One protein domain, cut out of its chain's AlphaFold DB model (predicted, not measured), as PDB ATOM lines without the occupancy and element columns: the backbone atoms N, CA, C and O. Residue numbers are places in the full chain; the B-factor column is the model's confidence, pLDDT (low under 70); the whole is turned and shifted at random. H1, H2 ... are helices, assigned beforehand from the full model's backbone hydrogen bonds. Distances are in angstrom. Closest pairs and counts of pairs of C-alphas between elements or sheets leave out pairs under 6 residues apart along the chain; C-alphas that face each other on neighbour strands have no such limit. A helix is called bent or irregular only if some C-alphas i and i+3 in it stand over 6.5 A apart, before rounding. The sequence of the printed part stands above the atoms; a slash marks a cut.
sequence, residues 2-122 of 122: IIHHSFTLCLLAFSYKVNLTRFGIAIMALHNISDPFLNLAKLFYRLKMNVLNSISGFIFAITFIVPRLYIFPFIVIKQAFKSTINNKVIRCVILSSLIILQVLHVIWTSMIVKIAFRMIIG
ATOM      1  N   ILE A   2     146.933 183.213 144.333       68.25
ATOM      2  CA  ILE A   2     146.178 182.013 143.905       68.25
ATOM      3  C   ILE A   2     144.920 182.357 143.092       68.25
ATOM      4  O   ILE A   2     144.761 181.849 141.994       68.25
ATOM      5  N   ILE A   3     144.089 183.297 143.559       71.94
ATOM      6  CA  ILE A   3     142.855 183.702 142.854       71.94
ATOM      7  C   ILE A   3     143.142 184.269 141.454       71.94
ATOM      8  O   ILE A   3     142.434 183.949 140.504       71.94
ATOM      9  N   HIS A   4     144.214 185.058 141.308       60.75
ATOM     10  CA  HIS A   4     144.652 185.571 140.008       60.75
ATOM     11  C   HIS A   4     145.046 184.419 139.071       60.75
ATOM     12  O   HIS A   4     144.578 184.363 137.936       60.75
ATOM     13  N   HIS A   5     145.834 183.456 139.565       70.25
ATOM     14  CA  HIS A   5     146.225 182.282 138.784       70.25
ATOM     15  C   HIS A   5     145.031 181.386 138.417       70.25
ATOM     16  O   HIS A   5     144.920 180.978 137.261       70.25
ATOM     17  N   SER A   6     144.092 181.150 139.339       74.00
ATOM     18  CA  SER A   6     142.862 180.386 139.085       74.00
ATOM     19  C   SER A   6     141.984 181.039 138.018       74.00
ATOM     20  O   SER A   6     141.461 180.346 137.145       74.00
ATOM     21  N   PHE A   7     141.867 182.370 138.031       73.31
ATOM     22  CA  PHE A   7     141.090 183.099 137.030       73.31
ATOM     23  C   PHE A   7     141.732 183.001 135.641       73.31
ATOM     24  O   PHE A   7     141.047 182.717 134.657       73.31
ATOM     25  N   THR A   8     143.061 183.133 135.562       67.56
ATOM     26  CA  THR A   8     143.797 182.959 134.303       67.56
ATOM     27  C   THR A   8     143.729 181.527 133.769       67.56
ATOM     28  O   THR A   8     143.580 181.348 132.563       67.56
ATOM     29  N   LEU A   9     143.752 180.506 134.640       73.69
ATOM     30  CA  LEU A   9     143.613 179.100 134.238       73.69
ATOM     31  C   LEU A   9     142.211 178.797 133.693       73.69
ATOM     32  O   LEU A   9     142.075 178.102 132.689       73.69
ATOM     33  N   CYS A  10     141.173 179.336 134.335       72.56
ATOM     34  CA  CYS A  10     139.789 179.161 133.902       72.56
ATOM     35  C   CYS A  10     139.543 179.812 132.529       72.56
ATOM     36  O   CYS A  10     139.010 179.175 131.620       72.56
ATOM     37  N   LEU A  11     140.023 181.047 132.335       65.62
ATOM     38  CA  LEU A  11     139.992 181.739 131.040       65.62
ATOM     39  C   LEU A  11     140.773 180.985 129.955       65.62
ATOM     40  O   LEU A  11     140.318 180.922 128.814       65.62
ATOM     41  N   LEU A  12     141.914 180.380 130.301       65.81
ATOM     42  CA  LEU A  12     142.716 179.583 129.373       65.81
ATOM     43  C   LEU A  12     141.991 178.294 128.953       65.81
ATOM     44  O   LEU A  12     141.928 177.996 127.762       65.81
ATOM     45  N   ALA A  13     141.384 177.569 129.898       63.78
ATOM     46  CA  ALA A  13     140.601 176.363 129.617       63.78
ATOM     47  C   ALA A  13     139.354 176.665 128.763       63.78
ATOM     48  O   ALA A  13     139.041 175.930 127.822       63.78
ATOM     49  N   PHE A  14     138.671 177.779 129.039       62.56
ATOM     50  CA  PHE A  14     137.529 178.240 128.247       62.56
ATOM     51  C   PHE A  14     137.954 178.687 126.839       62.56
ATOM     52  O   PHE A  14     137.312 178.338 125.851       62.56
ATOM     53  N   SER A  15     139.089 179.380 126.725       60.66
ATOM     54  CA  SER A  15     139.698 179.764 125.447       60.66
ATOM     55  C   SER A  15     140.062 178.549 124.583       60.66
ATOM     56  O   SER A  15     139.841 178.563 123.368       60.66
ATOM     57  N   TYR A  16     140.532 177.464 125.210       59.09
ATOM     58  CA  TYR A  16     140.867 176.208 124.534       59.09
ATOM     59  C   TYR A  16     139.631 175.494 123.971       59.09
ATOM     60  O   TYR A  16     139.656 175.025 122.836       59.09
ATOM     61  N   LYS A  17     138.512 175.480 124.711       52.47
ATOM     62  CA  LYS A  17     137.241 174.913 124.220       52.47
ATOM     63  C   LYS A  17     136.606 175.710 123.075       52.47
ATOM     64  O   LYS A  17     135.824 175.146 122.318       52.47
ATOM     65  N   VAL A  18     136.922 177.000 122.943       59.16
ATOM     66  CA  VAL A  18     136.283 177.924 121.982       59.16
ATOM     67  C   VAL A  18     137.207 178.275 120.795       59.16
ATOM     68  O   VAL A  18     136.854 179.104 119.961       59.16
ATOM     69  N   ASN A  19     138.380 177.636 120.660       59.47
ATOM     70  CA  ASN A  19     139.389 177.957 119.628       59.47
ATOM     71  C   ASN A  19     139.877 179.426 119.662       59.47
ATOM     72  O   ASN A  19     140.273 180.003 118.648       59.47
ATOM     73  N   LEU A  20     139.903 180.040 120.849       62.34
ATOM     74  CA  LEU A  20     140.397 181.408 121.079       62.34
ATOM     75  C   LEU A  20     141.874 181.452 121.482       62.34
ATOM     76  O   LEU A  20     142.393 182.510 121.850       62.34
ATOM     77  N   THR A  21     142.571 180.321 121.385       67.00
ATOM     78  CA  THR A  21     143.992 180.171 121.724       67.00
ATOM     79  C   THR A  21     144.857 181.227 121.039       67.00
ATOM     80  O   THR A  21     145.759 181.775 121.665       67.00
ATOM     81  N   ARG A  22     144.516 181.620 119.804       70.06
ATOM     82  CA  ARG A  22     145.196 182.694 119.059       70.06
ATOM     83  C   ARG A  22     145.151 184.046 119.777       70.06
ATOM     84  O   ARG A  22     146.175 184.717 119.871       70.06
ATOM     85  N   PHE A  23     143.987 184.435 120.300       74.31
ATOM     86  CA  PHE A  23     143.843 185.686 121.047       74.31
ATOM     87  C   PHE A  23     144.556 185.590 122.397       74.31
ATOM     88  O   PHE A  23     145.303 186.493 122.751       74.31
ATOM     89  N   GLY A  24     144.402 184.472 123.113       74.44
ATOM     90  CA  GLY A  24     145.077 184.259 124.397       74.44
ATOM     91  C   GLY A  24     146.604 184.336 124.297       74.44
ATOM     92  O   GLY A  24     147.234 185.046 125.077       74.44
ATOM     93  N   ILE A  25     147.195 183.675 123.298       81.06
ATOM     94  CA  ILE A  25     148.647 183.686 123.060       81.06
ATOM     95  C   ILE A  25     149.133 185.096 122.707       81.06
ATOM     96  O   ILE A  25     150.141 185.539 123.253       81.06
ATOM     97  N   ALA A  26     148.408 185.825 121.849       81.75
ATOM     98  CA  ALA A  26     148.769 187.196 121.488       81.75
ATOM     99  C   ALA A  26     148.801 188.119 122.716       81.75
ATOM    100  O   ALA A  26     149.754 188.869 122.908       81.75
ATOM    101  N   ILE A  27     147.791 188.024 123.585       83.12
ATOM    102  CA  ILE A  27     147.712 188.818 124.816       83.12
ATOM    103  C   ILE A  27     148.857 188.458 125.767       83.12
ATOM    104  O   ILE A  27     149.516 189.347 126.304       83.12
ATOM    105  N   MET A  28     149.123 187.162 125.946       84.81
ATOM    106  CA  MET A  28     150.182 186.689 126.834       84.81
ATOM    107  C   MET A  28     151.565 187.142 126.351       84.81
ATOM    108  O   MET A  28     152.361 187.626 127.151       84.81
ATOM    109  N   ALA A  29     151.822 187.080 125.042       85.38
ATOM    110  CA  ALA A  29     153.060 187.570 124.444       85.38
ATOM    111  C   ALA A  29     153.239 189.086 124.635       85.38
ATOM    112  O   ALA A  29     154.310 189.530 125.048       85.38
ATOM    113  N   LEU A  30     152.183 189.878 124.402       84.94
ATOM    114  CA  LEU A  30     152.210 191.333 124.611       84.94
ATOM    115  C   LEU A  30     152.470 191.703 126.075       84.94
ATOM    116  O   LEU A  30     153.121 192.707 126.348       84.94
ATOM    117  N   HIS A  31     151.964 190.909 127.021       83.81
ATOM    118  CA  HIS A  31     152.197 191.149 128.442       83.81
ATOM    119  C   HIS A  31     153.622 190.795 128.862       83.81
ATOM    120  O   HIS A  31     154.249 191.568 129.582       83.81
ATOM    121  N   ASN A  32     154.129 189.659 128.388       87.69
ATOM    122  CA  ASN A  32     155.403 189.108 128.834       87.69
ATOM    123  C   ASN A  32     156.617 189.886 128.293       87.69
ATOM    124  O   ASN A  32     157.723 189.723 128.796       87.69
ATOM    125  N   ILE A  33     156.439 190.748 127.283       89.56
ATOM    126  CA  ILE A  33     157.545 191.513 126.687       89.56
ATOM    127  C   ILE A  33     158.118 192.579 127.633       89.56
ATOM    128  O   ILE A  33     159.302 192.893 127.549       89.56
ATOM    129  N   SER A  34     157.307 193.125 128.550       89.88
ATOM    130  CA  SER A  34     157.759 194.159 129.495       89.88
ATOM    131  C   SER A  34     158.475 193.582 130.720       89.88
ATOM    132  O   SER A  34     159.296 194.255 131.341       89.88
ATOM    133  N   ASP A  35     158.177 192.337 131.085       89.19
ATOM    134  CA  ASP A  35     158.603 191.743 132.357       89.19
ATOM    135  C   ASP A  35     160.129 191.554 132.494       89.19
ATOM    136  O   ASP A  35     160.661 191.831 133.577       89.19
ATOM    137  N   PRO A  36     160.883 191.180 131.437       91.19
ATOM    138  CA  PRO A  36     162.342 191.122 131.496       91.19
ATOM    139  C   PRO A  36     162.971 192.466 131.874       91.19
ATOM    140  O   PRO A  36     163.875 192.509 132.707       91.19
ATOM    141  N   PHE A  37     162.462 193.573 131.322       90.56
ATOM    142  CA  PHE A  37     162.985 194.915 131.589       90.56
ATOM    143  C   PHE A  37     162.707 195.363 133.024       90.56
ATOM    144  O   PHE A  37     163.578 195.947 133.667       90.56
ATOM    145  N   LEU A  38     161.537 195.014 133.566       89.31
ATOM    146  CA  LEU A  38     161.217 195.269 134.970       89.31
ATOM    147  C   LEU A  38     162.157 194.511 135.917       89.31
ATOM    148  O   LEU A  38     162.601 195.048 136.935       89.31
ATOM    149  N   ASN A  39     162.455 193.251 135.598       91.31
ATOM    150  CA  ASN A  39     163.357 192.431 136.400       91.31
ATOM    151  C   ASN A  39     164.812 192.907 136.290       91.31
ATOM    152  O   ASN A  39     165.517 192.908 137.302       91.31
ATOM    153  N   LEU A  40     165.232 193.381 135.113       90.31
ATOM    154  CA  LEU A  40     166.527 194.034 134.908       90.31
ATOM    155  C   LEU A  40     166.659 195.315 135.737       90.31
ATOM    156  O   LEU A  40     167.657 195.472 136.433       90.31
ATOM    157  N   ALA A  41     165.642 196.182 135.755       88.88
ATOM    158  CA  ALA A  41     165.654 197.391 136.583       88.88
ATOM    159  C   ALA A  41     165.840 197.058 138.071       88.88
ATOM    160  O   ALA A  41     166.738 197.573 138.738       88.88
ATOM    161  N   LYS A  42     165.081 196.080 138.583       88.75
ATOM    162  CA  LYS A  42     165.235 195.599 139.968       88.75
ATOM    163  C   LYS A  42     166.627 195.031 140.247       88.75
ATOM    164  O   LYS A  42     167.131 195.180 141.360       88.75
ATOM    165  N   LEU A  43     167.236 194.352 139.276       92.38
ATOM    166  CA  LEU A  43     168.590 193.820 139.406       92.38
ATOM    167  C   LEU A  43     169.623 194.949 139.479       92.38
ATOM    168  O   LEU A  43     170.432 194.962 140.404       92.38
ATOM    169  N   PHE A  44     169.568 195.919 138.567       91.25
ATOM    170  CA  PHE A  44     170.502 197.046 138.549       91.25
ATOM    171  C   PHE A  44     170.365 197.948 139.772       91.25
ATOM    172  O   PHE A  44     171.374 198.422 140.291       91.25
ATOM    173  N   TYR A  45     169.145 198.107 140.291       89.56
ATOM    174  CA  TYR A  45     168.911 198.763 141.573       89.56
ATOM    175  C   TYR A  45     169.660 198.059 142.716       89.56
ATOM    176  O   TYR A  45     170.368 198.707 143.486       89.56
ATOM    177  N   ARG A  46     169.586 196.722 142.793       91.81
ATOM    178  CA  ARG A  46     170.326 195.940 143.803       91.81
ATOM    179  C   ARG A  46     171.843 196.025 143.637       91.81
ATOM    180  O   ARG A  46     172.558 196.012 144.632       91.81
ATOM    181  N   LEU A  47     172.326 196.144 142.403       93.12
ATOM    182  CA  LEU A  47     173.748 196.294 142.086       93.12
ATOM    183  C   LEU A  47     174.261 197.742 142.231       93.12
ATOM    184  O   LEU A  47     175.424 197.997 141.934       93.12
ATOM    185  N   LYS A  48     173.420 198.691 142.674       91.12
ATOM    186  CA  LYS A  48     173.733 200.134 142.772       91.12
ATOM    187  C   LYS A  48     174.170 200.770 141.441       91.12
ATOM    188  O   LYS A  48     174.853 201.791 141.418       91.12
ATOM    189  N   MET A  49     173.758 200.189 140.314       89.62
ATOM    190  CA  MET A  49     174.065 200.690 138.972       89.62
ATOM    191  C   MET A  49     172.973 201.661 138.510       89.62
ATOM    192  O   MET A  49     172.080 201.299 137.742       89.62
ATOM    193  N   ASN A  50     173.038 202.909 138.982       86.75
ATOM    194  CA  ASN A  50     171.966 203.897 138.798       86.75
ATOM    195  C   ASN A  50     171.659 204.211 137.323       86.75
ATOM    196  O   ASN A  50     170.493 204.291 136.950       86.75
ATOM    197  N   VAL A  51     172.682 204.315 136.465       89.00
ATOM    198  CA  VAL A  51     172.501 204.608 135.029       89.00
ATOM    199  C   VAL A  51     171.729 203.484 134.326       89.00
ATOM    200  O   VAL A  51     170.741 203.736 133.641       89.00
ATOM    201  N   LEU A  52     172.129 202.228 134.544       88.06
ATOM    202  CA  LEU A  52     171.477 201.055 133.949       88.06
ATOM    203  C   LEU A  52     170.069 200.823 134.510       88.06
ATOM    204  O   LEU A  52     169.171 200.418 133.769       88.06
ATOM    205  N   ASN A  53     169.848 201.123 135.793       88.25
ATOM    206  CA  ASN A  53     168.518 201.100 136.396       88.25
ATOM    207  C   ASN A  53     167.573 202.107 135.713       88.25
ATOM    208  O   ASN A  53     166.480 201.735 135.294       88.25
ATOM    209  N   SER A  54     168.012 203.353 135.514       86.25
ATOM    210  CA  SER A  54     167.202 204.372 134.832       86.25
ATOM    211  C   SER A  54     166.904 204.002 133.375       86.25
ATOM    212  O   SER A  54     165.761 204.122 132.932       86.25
ATOM    213  N   ILE A  55     167.897 203.486 132.640       89.69
ATOM    214  CA  ILE A  55     167.722 203.044 131.246       89.69
ATOM    215  C   ILE A  55     166.714 201.891 131.161       89.69
ATOM    216  O   ILE A  55     165.764 201.946 130.380       89.69
ATOM    217  N   SER A  56     166.884 200.851 131.978       89.44
ATOM    218  CA  SER A  56     165.973 199.697 131.987       89.44
ATOM    219  C   SER A  56     164.560 200.069 132.442       89.44
ATOM    220  O   SER A  56     163.595 199.562 131.870       89.44
ATOM    221  N   GLY A  57     164.414 201.001 133.389       87.31
ATOM    222  CA  GLY A  57     163.123 201.563 133.790       87.31
ATOM    223  C   GLY A  57     162.420 202.320 132.658       87.31
ATOM    224  O   GLY A  57     161.215 202.153 132.459       87.31
ATOM    225  N   PHE A  58     163.163 203.096 131.865       88.75
ATOM    226  CA  PHE A  58     162.615 203.789 130.697       88.75
ATOM    227  C   PHE A  58     162.175 202.812 129.598       88.75
ATOM    228  O   PHE A  58     161.060 202.910 129.082       88.75
ATOM    229  N   ILE A  59     163.008 201.812 129.291       91.19
ATOM    230  CA  ILE A  59     162.665 200.757 128.324       91.19
ATOM    231  C   ILE A  59     161.446 199.966 128.810       91.19
ATOM    232  O   ILE A  59     160.543 199.681 128.022       91.19
ATOM    233  N   PHE A  60     161.371 199.657 130.106       92.12
ATOM    234  CA  PHE A  60     160.193 199.046 130.714       92.12
ATOM    235  C   PHE A  60     158.939 199.898 130.494       92.12
ATOM    236  O   PHE A  60     157.923 199.363 130.060       92.12
ATOM    237  N   ALA A  61     158.993 201.212 130.722       89.94
ATOM    238  CA  ALA A  61     157.836 202.084 130.523       89.94
ATOM    239  C   ALA A  61     157.348 202.079 129.062       89.94
ATOM    240  O   ALA A  61     156.154 201.905 128.812       89.94
ATOM    241  N   ILE A  62     158.260 202.186 128.089       90.25
ATOM    242  CA  ILE A  62     157.912 202.142 126.658       90.25
ATOM    243  C   ILE A  62     157.308 200.786 126.285       90.25
ATOM    244  O   ILE A  62     156.219 200.721 125.712       90.25
ATOM    245  N   THR A  63     157.998 199.698 126.631       90.69
ATOM    246  CA  THR A  63     157.546 198.328 126.341       90.69
ATOM    247  C   THR A  63     156.294 197.951 127.123       90.69
ATOM    248  O   THR A  63     155.583 197.034 126.727       90.69
ATOM    249  N   PHE A  64     155.967 198.670 128.198       89.56
ATOM    250  CA  PHE A  64     154.716 198.493 128.910       89.56
ATOM    251  C   PHE A  64     153.549 199.188 128.203       89.56
ATOM    252  O   PHE A  64     152.488 198.580 128.035       89.56
ATOM    253  N   ILE A  65     153.744 200.449 127.804       90.00
ATOM    254  CA  ILE A  65     152.692 201.324 127.275       90.00
ATOM    255  C   ILE A  65     152.373 200.979 125.822       90.00
ATOM    256  O   ILE A  65     151.213 200.742 125.491       90.00
ATOM    257  N   VAL A  66     153.383 200.911 124.951       90.25
ATOM    258  CA  VAL A  66     153.168 200.790 123.499       90.25
ATOM    259  C   VAL A  66     152.357 199.537 123.128       90.25
ATOM    260  O   VAL A  66     151.340 199.660 122.437       90.25
ATOM    261  N   PRO A  67     152.705 198.332 123.617       87.06
ATOM    262  CA  PRO A  67     151.994 197.116 123.232       87.06
ATOM    263  C   PRO A  67     150.564 197.048 123.786       87.06
ATOM    264  O   PRO A  67     149.676 196.510 123.127       87.06
ATOM    265  N   ARG A  68     150.315 197.610 124.975       87.81
ATOM    266  CA  ARG A  68     149.012 197.517 125.659       87.81
ATOM    267  C   ARG A  68     148.026 198.620 125.262       87.81
ATOM    268  O   ARG A  68     146.823 198.391 125.258       87.81
ATOM    269  N   LEU A  69     148.511 199.812 124.914       87.12
ATOM    270  CA  LEU A  69     147.655 200.941 124.520       87.12
ATOM    271  C   LEU A  69     147.435 201.036 123.010       87.12
ATOM    272  O   LEU A  69     146.391 201.526 122.596       87.12
ATOM    273  N   TYR A  70     148.376 200.554 122.195       87.00
ATOM    274  CA  TYR A  70     148.257 200.621 120.738       87.00
ATOM    275  C   TYR A  70     148.064 199.230 120.134       87.00
ATOM    276  O   TYR A  70     147.034 198.944 119.529       87.00
ATOM    277  N   ILE A  71     149.013 198.315 120.331       86.06
ATOM    278  CA  ILE A  71     148.981 197.023 119.625       86.06
ATOM    279  C   ILE A  71     147.753 196.193 120.036       86.06
ATOM    280  O   ILE A  71     147.052 195.656 119.176       86.06
ATOM    281  N   PHE A  72     147.436 196.139 121.330       85.50
ATOM    282  CA  PHE A  72     146.285 195.396 121.839       85.50
ATOM    283  C   PHE A  72     144.939 195.870 121.246       85.50
ATOM    284  O   PHE A  72     144.258 195.045 120.627       85.50
ATOM    285  N   PRO A  73     144.522 197.148 121.335       85.38
ATOM    286  CA  PRO A  73     143.220 197.551 120.803       85.38
ATOM    287  C   PRO A  73     143.169 197.522 119.271       85.38
ATOM    288  O   PRO A  73     142.175 197.074 118.696       85.38
ATOM    289  N   PHE A  74     144.240 197.938 118.587       83.00
ATOM    290  CA  PHE A  74     144.227 198.016 117.124       83.00
ATOM    291  C   PHE A  74     144.304 196.649 116.440       83.00
ATOM    292  O   PHE A  74     143.743 196.495 115.354       83.00
ATOM    293  N   ILE A  75     144.957 195.658 117.057       83.25
ATOM    294  CA  ILE A  75     145.085 194.310 116.493       83.25
ATOM    295  C   ILE A  75     144.090 193.355 117.149       83.25
ATOM    296  O   ILE A  75     143.258 192.777 116.460       83.25
ATOM    297  N   VAL A  76     144.126 193.186 118.471       82.81
ATOM    298  CA  VAL A  76     143.366 192.130 119.163       82.81
ATOM    299  C   VAL A  76     141.867 192.440 119.162       82.81
ATOM    300  O   VAL A  76     141.076 191.608 118.715       82.81
ATOM    301  N   ILE A  77     141.463 193.644 119.586       83.12
ATOM    302  CA  ILE A  77     140.038 194.020 119.655       83.12
ATOM    303  C   ILE A  77     139.435 194.124 118.247       83.12
ATOM    304  O   ILE A  77     138.361 193.578 117.994       83.12
ATOM    305  N   LYS A  78     140.141 194.750 117.297       84.25
ATOM    306  CA  LYS A  78     139.679 194.862 115.902       84.25
ATOM    307  C   LYS A  78     139.475 193.493 115.244       84.25
ATOM    308  O   LYS A  78     138.459 193.271 114.584       84.25
ATOM    309  N   GLN A  79     140.407 192.560 115.448       81.56
ATOM    310  CA  GLN A  79     140.291 191.196 114.923       81.56
ATOM    311  C   GLN A  79     139.164 190.419 115.615       81.56
ATOM    312  O   GLN A  79     138.468 189.649 114.956       81.56
ATOM    313  N   ALA A  80     138.926 190.651 116.911       80.75
ATOM    314  CA  ALA A  80     137.795 190.062 117.625       80.75
ATOM    315  C   ALA A  80     136.445 190.558 117.075       80.75
ATOM    316  O   ALA A  80     135.543 189.745 116.864       80.75
ATOM    317  N   PHE A  81     136.319 191.849 116.745       80.06
ATOM    318  CA  PHE A  81     135.126 192.400 116.087       80.06
ATOM    319  C   PHE A  81     134.891 191.823 114.687       80.06
ATOM    320  O   PHE A  81     133.749 191.551 114.322       80.06
ATOM    321  N   LYS A  82     135.964 191.613 113.913       80.00
ATOM    322  CA  LYS A  82     135.888 191.034 112.562       80.00
ATOM    323  C   LYS A  82     135.678 189.514 112.568       80.00
ATOM    324  O   LYS A  82     135.385 188.937 111.525       80.00
ATOM    325  N   SER A  83     135.839 188.853 113.715       74.19
ATOM    326  CA  SER A  83     135.727 187.400 113.798       74.19
ATOM    327  C   SER A  83     134.306 186.915 113.479       74.19
ATOM    328  O   SER A  83     133.312 187.373 114.051       74.19
ATOM    329  N   THR A  84     134.208 185.939 112.575       68.56
ATOM    330  CA  THR A  84     132.949 185.298 112.167       68.56
ATOM    331  C   THR A  84     132.537 184.212 113.166       68.56
ATOM    332  O   THR A  84     132.279 183.067 112.804       68.56
ATOM    333  N   ILE A  85     132.527 184.534 114.463       73.31
ATOM    334  CA  ILE A  85     132.046 183.606 115.491       73.31
ATOM    335  C   ILE A  85     130.528 183.482 115.332       73.31
ATOM    336  O   ILE A  85     129.793 184.443 115.553       73.31
ATOM    337  N   ASN A  86     130.072 182.287 114.948       73.81
ATOM    338  CA  ASN A  86     128.671 182.023 114.608       73.81
ATOM    339  C   ASN A  86     127.732 182.166 115.827       73.81
ATOM    340  O   ASN A  86     126.568 182.539 115.700       73.81
ATOM    341  N   ASN A  87     128.251 181.922 117.036       81.81
ATOM    342  CA  ASN A  87     127.496 182.066 118.277       81.81
ATOM    343  C   ASN A  87     127.601 183.498 118.841       81.81
ATOM    344  O   ASN A  87     128.641 183.906 119.368       81.81
ATOM    345  N   LYS A  88     126.489 184.244 118.778       80.56
ATOM    346  CA  LYS A  88     126.394 185.632 119.264       80.56
ATOM    347  C   LYS A  88     126.738 185.781 120.751       80.56
ATOM    348  O   LYS A  88     127.413 186.744 121.102       80.56
ATOM    349  N   VAL A  89     126.321 184.843 121.607       81.25
ATOM    350  CA  VAL A  89     126.546 184.918 123.065       81.25
ATOM    351  C   VAL A  89     128.037 184.833 123.374       81.25
ATOM    352  O   VAL A  89     128.582 185.683 124.074       81.25
ATOM    353  N   ILE A  90     128.718 183.856 122.771       78.56
ATOM    354  CA  ILE A  90     130.163 183.663 122.922       78.56
ATOM    355  C   ILE A  90     130.920 184.906 122.440       78.56
ATOM    356  O   ILE A  90     131.805 185.400 123.138       78.56
ATOM    357  N   ARG A  91     130.534 185.461 121.285       80.62
ATOM    358  CA  ARG A  91     131.144 186.685 120.751       80.62
ATOM    359  C   ARG A  91     131.004 187.870 121.712       80.62
ATOM    360  O   ARG A  91     131.979 188.585 121.929       80.62
ATOM    361  N   CYS A  92     129.826 188.065 122.308       82.69
ATOM    362  CA  CYS A  92     129.595 189.130 123.288       82.69
ATOM    363  C   CYS A  92     130.466 188.971 124.541       82.69
ATOM    364  O   CYS A  92     131.060 189.954 124.975       82.69
ATOM    365  N   VAL A  93     130.589 187.754 125.083       84.25
ATOM    366  CA  VAL A  93     131.430 187.474 126.265       84.25
ATOM    367  C   VAL A  93     132.911 187.752 125.985       84.25
ATOM    368  O   VAL A  93     133.610 188.327 126.817       84.25
ATOM    369  N   ILE A  94     133.406 187.386 124.800       80.50
ATOM    370  CA  ILE A  94     134.801 187.651 124.422       80.50
ATOM    371  C   ILE A  94     135.044 189.152 124.303       80.50
ATOM    372  O   ILE A  94     135.985 189.666 124.906       80.50
ATOM    373  N   LEU A  95     134.194 189.863 123.556       84.12
ATOM    374  CA  LEU A  95     134.340 191.305 123.358       84.12
ATOM    375  C   LEU A  95     134.270 192.062 124.686       84.12
ATOM    376  O   LEU A  95     135.114 192.924 124.926       84.12
ATOM    377  N   SER A  96     133.336 191.711 125.576       84.06
ATOM    378  CA  SER A  96     133.258 192.336 126.898       84.06
ATOM    379  C   SER A  96     134.513 192.057 127.731       84.06
ATOM    380  O   SER A  96     135.071 192.994 128.298       84.06
ATOM    381  N   SER A  97     135.033 190.822 127.736       81.75
ATOM    382  CA  SER A  97     136.283 190.495 128.443       81.75
ATOM    383  C   SER A  97     137.497 191.278 127.921       81.75
ATOM    384  O   SER A  97     138.310 191.751 128.715       81.75
ATOM    385  N   LEU A  98     137.601 191.476 126.601       86.19
ATOM    386  CA  LEU A  98     138.697 192.224 125.978       86.19
ATOM    387  C   LEU A  98     138.621 193.720 126.301       86.19
ATOM    388  O   LEU A  98     139.652 194.347 126.535       86.19
ATOM    389  N   ILE A  99     137.411 194.284 126.355       85.69
ATOM    390  CA  ILE A  99     137.190 195.680 126.752       85.69
ATOM    391  C   ILE A  99     137.556 195.880 128.225       85.69
ATOM    392  O   ILE A  99     138.271 196.825 128.553       85.69
ATOM    393  N   ILE A 100     137.127 194.972 129.110       87.06
ATOM    394  CA  ILE A 100     137.501 195.009 130.533       87.06
ATOM    395  C   ILE A 100     139.027 194.958 130.678       87.06
ATOM    396  O   ILE A 100     139.603 195.730 131.447       87.06
ATOM    397  N   LEU A 101     139.694 194.097 129.906       85.50
ATOM    398  CA  LEU A 101     141.149 193.993 129.923       85.50
ATOM    399  C   LEU A 101     141.828 195.290 129.450       85.50
ATOM    400  O   LEU A 101     142.795 195.725 130.073       85.50
ATOM    401  N   GLN A 102     141.285 195.958 128.427       88.06
ATOM    402  CA  GLN A 102     141.784 197.260 127.972       88.06
ATOM    403  C   GLN A 102     141.648 198.344 129.048       88.06
ATOM    404  O   GLN A 102     142.571 199.135 129.245       88.06
ATOM    405  N   VAL A 103     140.520 198.389 129.766       88.81
ATOM    406  CA  VAL A 103     140.332 199.330 130.886       88.81
ATOM    407  C   VAL A 103     141.386 199.081 131.963       88.81
ATOM    408  O   VAL A 103     142.001 200.024 132.464       88.81
ATOM    409  N   LEU A 104     141.656 197.812 132.273       87.94
ATOM    410  CA  LEU A 104     142.689 197.443 133.233       87.94
ATOM    411  C   LEU A 104     144.082 197.911 132.781       87.94
ATOM    412  O   LEU A 104     144.838 198.439 133.598       87.94
ATOM    413  N   HIS A 105     144.410 197.807 131.488       88.19
ATOM    414  CA  HIS A 105     145.665 198.343 130.941       88.19
ATOM    415  C   HIS A 105     145.791 199.852 131.109       88.19
ATOM    416  O   HIS A 105     146.860 200.324 131.486       88.19
ATOM    417  N   VAL A 106     144.716 200.610 130.877       89.88
ATOM    418  CA  VAL A 106     144.716 202.069 131.076       89.88
ATOM    419  C   VAL A 106     144.985 202.411 132.543       89.88
ATOM    420  O   VAL A 106     145.829 203.263 132.835       89.88
ATOM    421  N   ILE A 107     144.337 201.701 133.473       89.31
ATOM    422  CA  ILE A 107     144.567 201.873 134.913       89.31
ATOM    423  C   ILE A 107     146.035 201.592 135.254       89.31
ATOM    424  O   ILE A 107     146.674 202.404 135.925       89.31
ATOM    425  N   TRP A 108     146.601 200.488 134.767       87.69
ATOM    426  CA  TRP A 108     147.986 200.117 135.069       87.69
ATOM    427  C   TRP A 108     148.996 201.100 134.472       87.69
ATOM    428  O   TRP A 108     149.935 201.503 135.159       87.69
ATOM    429  N   THR A 109     148.775 201.560 133.238       88.94
ATOM    430  CA  THR A 109     149.602 202.611 132.632       88.94
ATOM    431  C   THR A 109     149.566 203.880 133.478       88.94
ATOM    432  O   THR A 109     150.617 204.464 133.735       88.94
ATOM    433  N   SER A 110     148.398 204.275 133.998       88.56
ATOM    434  CA  SER A 110     148.299 205.449 134.875       88.56
ATOM    435  C   SER A 110     149.130 205.302 136.160       88.56
ATOM    436  O   SER A 110     149.732 206.272 136.617       88.56
ATOM    437  N   MET A 111     149.221 204.091 136.728       86.19
ATOM    438  CA  MET A 111     150.048 203.818 137.909       86.19
ATOM    439  C   MET A 111     151.541 203.929 137.590       86.19
ATOM    440  O   MET A 111     152.277 204.572 138.336       86.19
ATOM    441  N   ILE A 112     151.986 203.359 136.469       87.25
ATOM    442  CA  ILE A 112     153.394 203.422 136.048       87.25
ATOM    443  C   ILE A 112     153.808 204.858 135.742       87.25
ATOM    444  O   ILE A 112     154.862 205.296 136.195       87.25
ATOM    445  N   VAL A 113     152.958 205.621 135.052       86.50
ATOM    446  CA  VAL A 113     153.203 207.042 134.772       86.50
ATOM    447  C   VAL A 113     153.318 207.840 136.074       86.50
ATOM    448  O   VAL A 113     154.260 208.611 136.231       86.50
ATOM    449  N   LYS A 114     152.437 207.610 137.058       86.31
ATOM    450  CA  LYS A 114     152.532 208.249 138.386       86.31
ATOM    451  C   LYS A 114     153.846 207.932 139.107       86.31
ATOM    452  O   LYS A 114     154.403 208.816 139.754       86.31
ATOM    453  N   ILE A 115     154.334 206.694 139.019       84.56
ATOM    454  CA  ILE A 115     155.618 206.293 139.617       84.56
ATOM    455  C   ILE A 115     156.780 206.972 138.884       84.56
ATOM    456  O   ILE A 115     157.665 207.520 139.534       84.56
ATOM    457  N   ALA A 116     156.750 206.999 137.549       82.19
ATOM    458  CA  ALA A 116     157.766 207.660 136.734       82.19
ATOM    459  C   ALA A 116     157.858 209.164 137.037       82.19
ATOM    460  O   ALA A 116     158.950 209.665 137.280       82.19
ATOM    461  N   PHE A 117     156.724 209.870 137.120       81.62
ATOM    462  CA  PHE A 117     156.700 211.287 137.503       81.62
ATOM    463  C   PHE A 117     157.266 211.525 138.904       81.62
ATOM    464  O   PHE A 117     158.015 212.475 139.110       81.62
ATOM    465  N   ARG A 118     156.948 210.648 139.863       80.56
ATOM    466  CA  ARG A 118     157.468 210.758 141.229       80.56
ATOM    467  C   ARG A 118     158.987 210.569 141.299       80.56
ATOM    468  O   ARG A 118     159.605 211.212 142.126       80.56
ATOM    469  N   MET A 119     159.571 209.733 140.435       72.12
ATOM    470  CA  MET A 119     161.030 209.551 140.344       72.12
ATOM    471  C   MET A 119     161.765 210.712 139.658       72.12
ATOM    472  O   MET A 119     162.983 210.780 139.753       72.12
ATOM    473  N   ILE A 120     161.059 211.567 138.910       71.62
ATOM    474  CA  ILE A 120     161.652 212.733 138.231       71.62
ATOM    475  C   ILE A 120     161.546 213.989 139.109       71.62
ATOM    476  O   ILE A 120     162.427 214.841 139.065       71.62
ATOM    477  N   ILE A 121     160.446 214.126 139.859       75.50
ATOM    478  CA  ILE A 121     160.142 215.309 140.685       75.50
ATOM    479  C   ILE A 121     160.680 215.186 142.121       75.50
ATOM    480  O   ILE A 121     160.885 216.210 142.769       75.50
ATOM    481  N   GLY A 122     160.866 213.964 142.630       47.25
ATOM    482  CA  GLY A 122     161.489 213.693 143.931       47.25
ATOM    483  C   GLY A 122     162.940 213.275 143.783       47.25
ATOM    484  O   GLY A 122     163.706 213.561 144.726       47.25
TER     485      GLY A 122
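This is residues 2 to 122 of the 122 residues of a protein of Hepatospora eriocheir (UniProt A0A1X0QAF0). Two long helices, H4 and H5, lie side by side as a long helical hairpin, and the shorter H2 and H3, one after the other, pack along another side of H4. H1 folds back from the start of H2, and its residues 2 to 10 stick out free. The printed part has 121 residues with five named helices, H1 to H5 in chain order, and no named strand: all helix. It is a loose rod, with a radius of gyration of the C-alphas of 17.2 A and spans of 55 by 26 by 21 A.

H1, residues 2 to 17, begins at C-alpha 2 (146.178, 182.013, 143.905) and is 22.8 A long. H2, residues 21 to 32, and H3, residues 35 to 46, measure 16.1 A and 16.9 A. H4, residues 50 to 82, begins at C-alpha 50 (171.966, 203.897, 138.798) and is 46.4 A long; it is neither bent nor irregular, but only just: C-alphas 64 and 67 are 6.4 A apart. H5, residues 88 to 121, is 49.8 A long and ends at C-alpha 121 (160.142, 215.309, 140.685).

H1, with residues 12 to 15 alone, touches H2 in a hairpin, closest at the C-alphas of Ser 15 and Thr 21, 5.7 A; the tilt of 34 degrees is only just shallow. H2 and H3 meet only through their link. H4, the hub, runs opposite ways to H2, H3 and H5. Its residues 64 to 76 alone touch H2, closest at the C-alphas of Leu 30 and Pro 67, 5.9 A, at a shallow tilt of 19 degrees. Its residues 50 to 60 alone touch H3 in a hairpin, closest at the C-alphas of Ala 41 and Asn 53, 4.7 A. H4 and H5, also a hairpin, touch at a shallow tilt of 21 degrees, closest at the C-alphas of Arg 68 and His 105, 6.3 A. H1 is apart from H3, H4 and H5. In H1, H2, H3 and H5 every O i to N i+4 pair is within hydrogen-bond range; in H4, 23 of 29 are.

The C-alphas farthest apart, of Lys 48 and Asn 86, are 56.1 A apart. The printed part has no cut, and the four links are tight. Mean pLDDT of the printed part is 81.6; residues under 70 include 11 to 21.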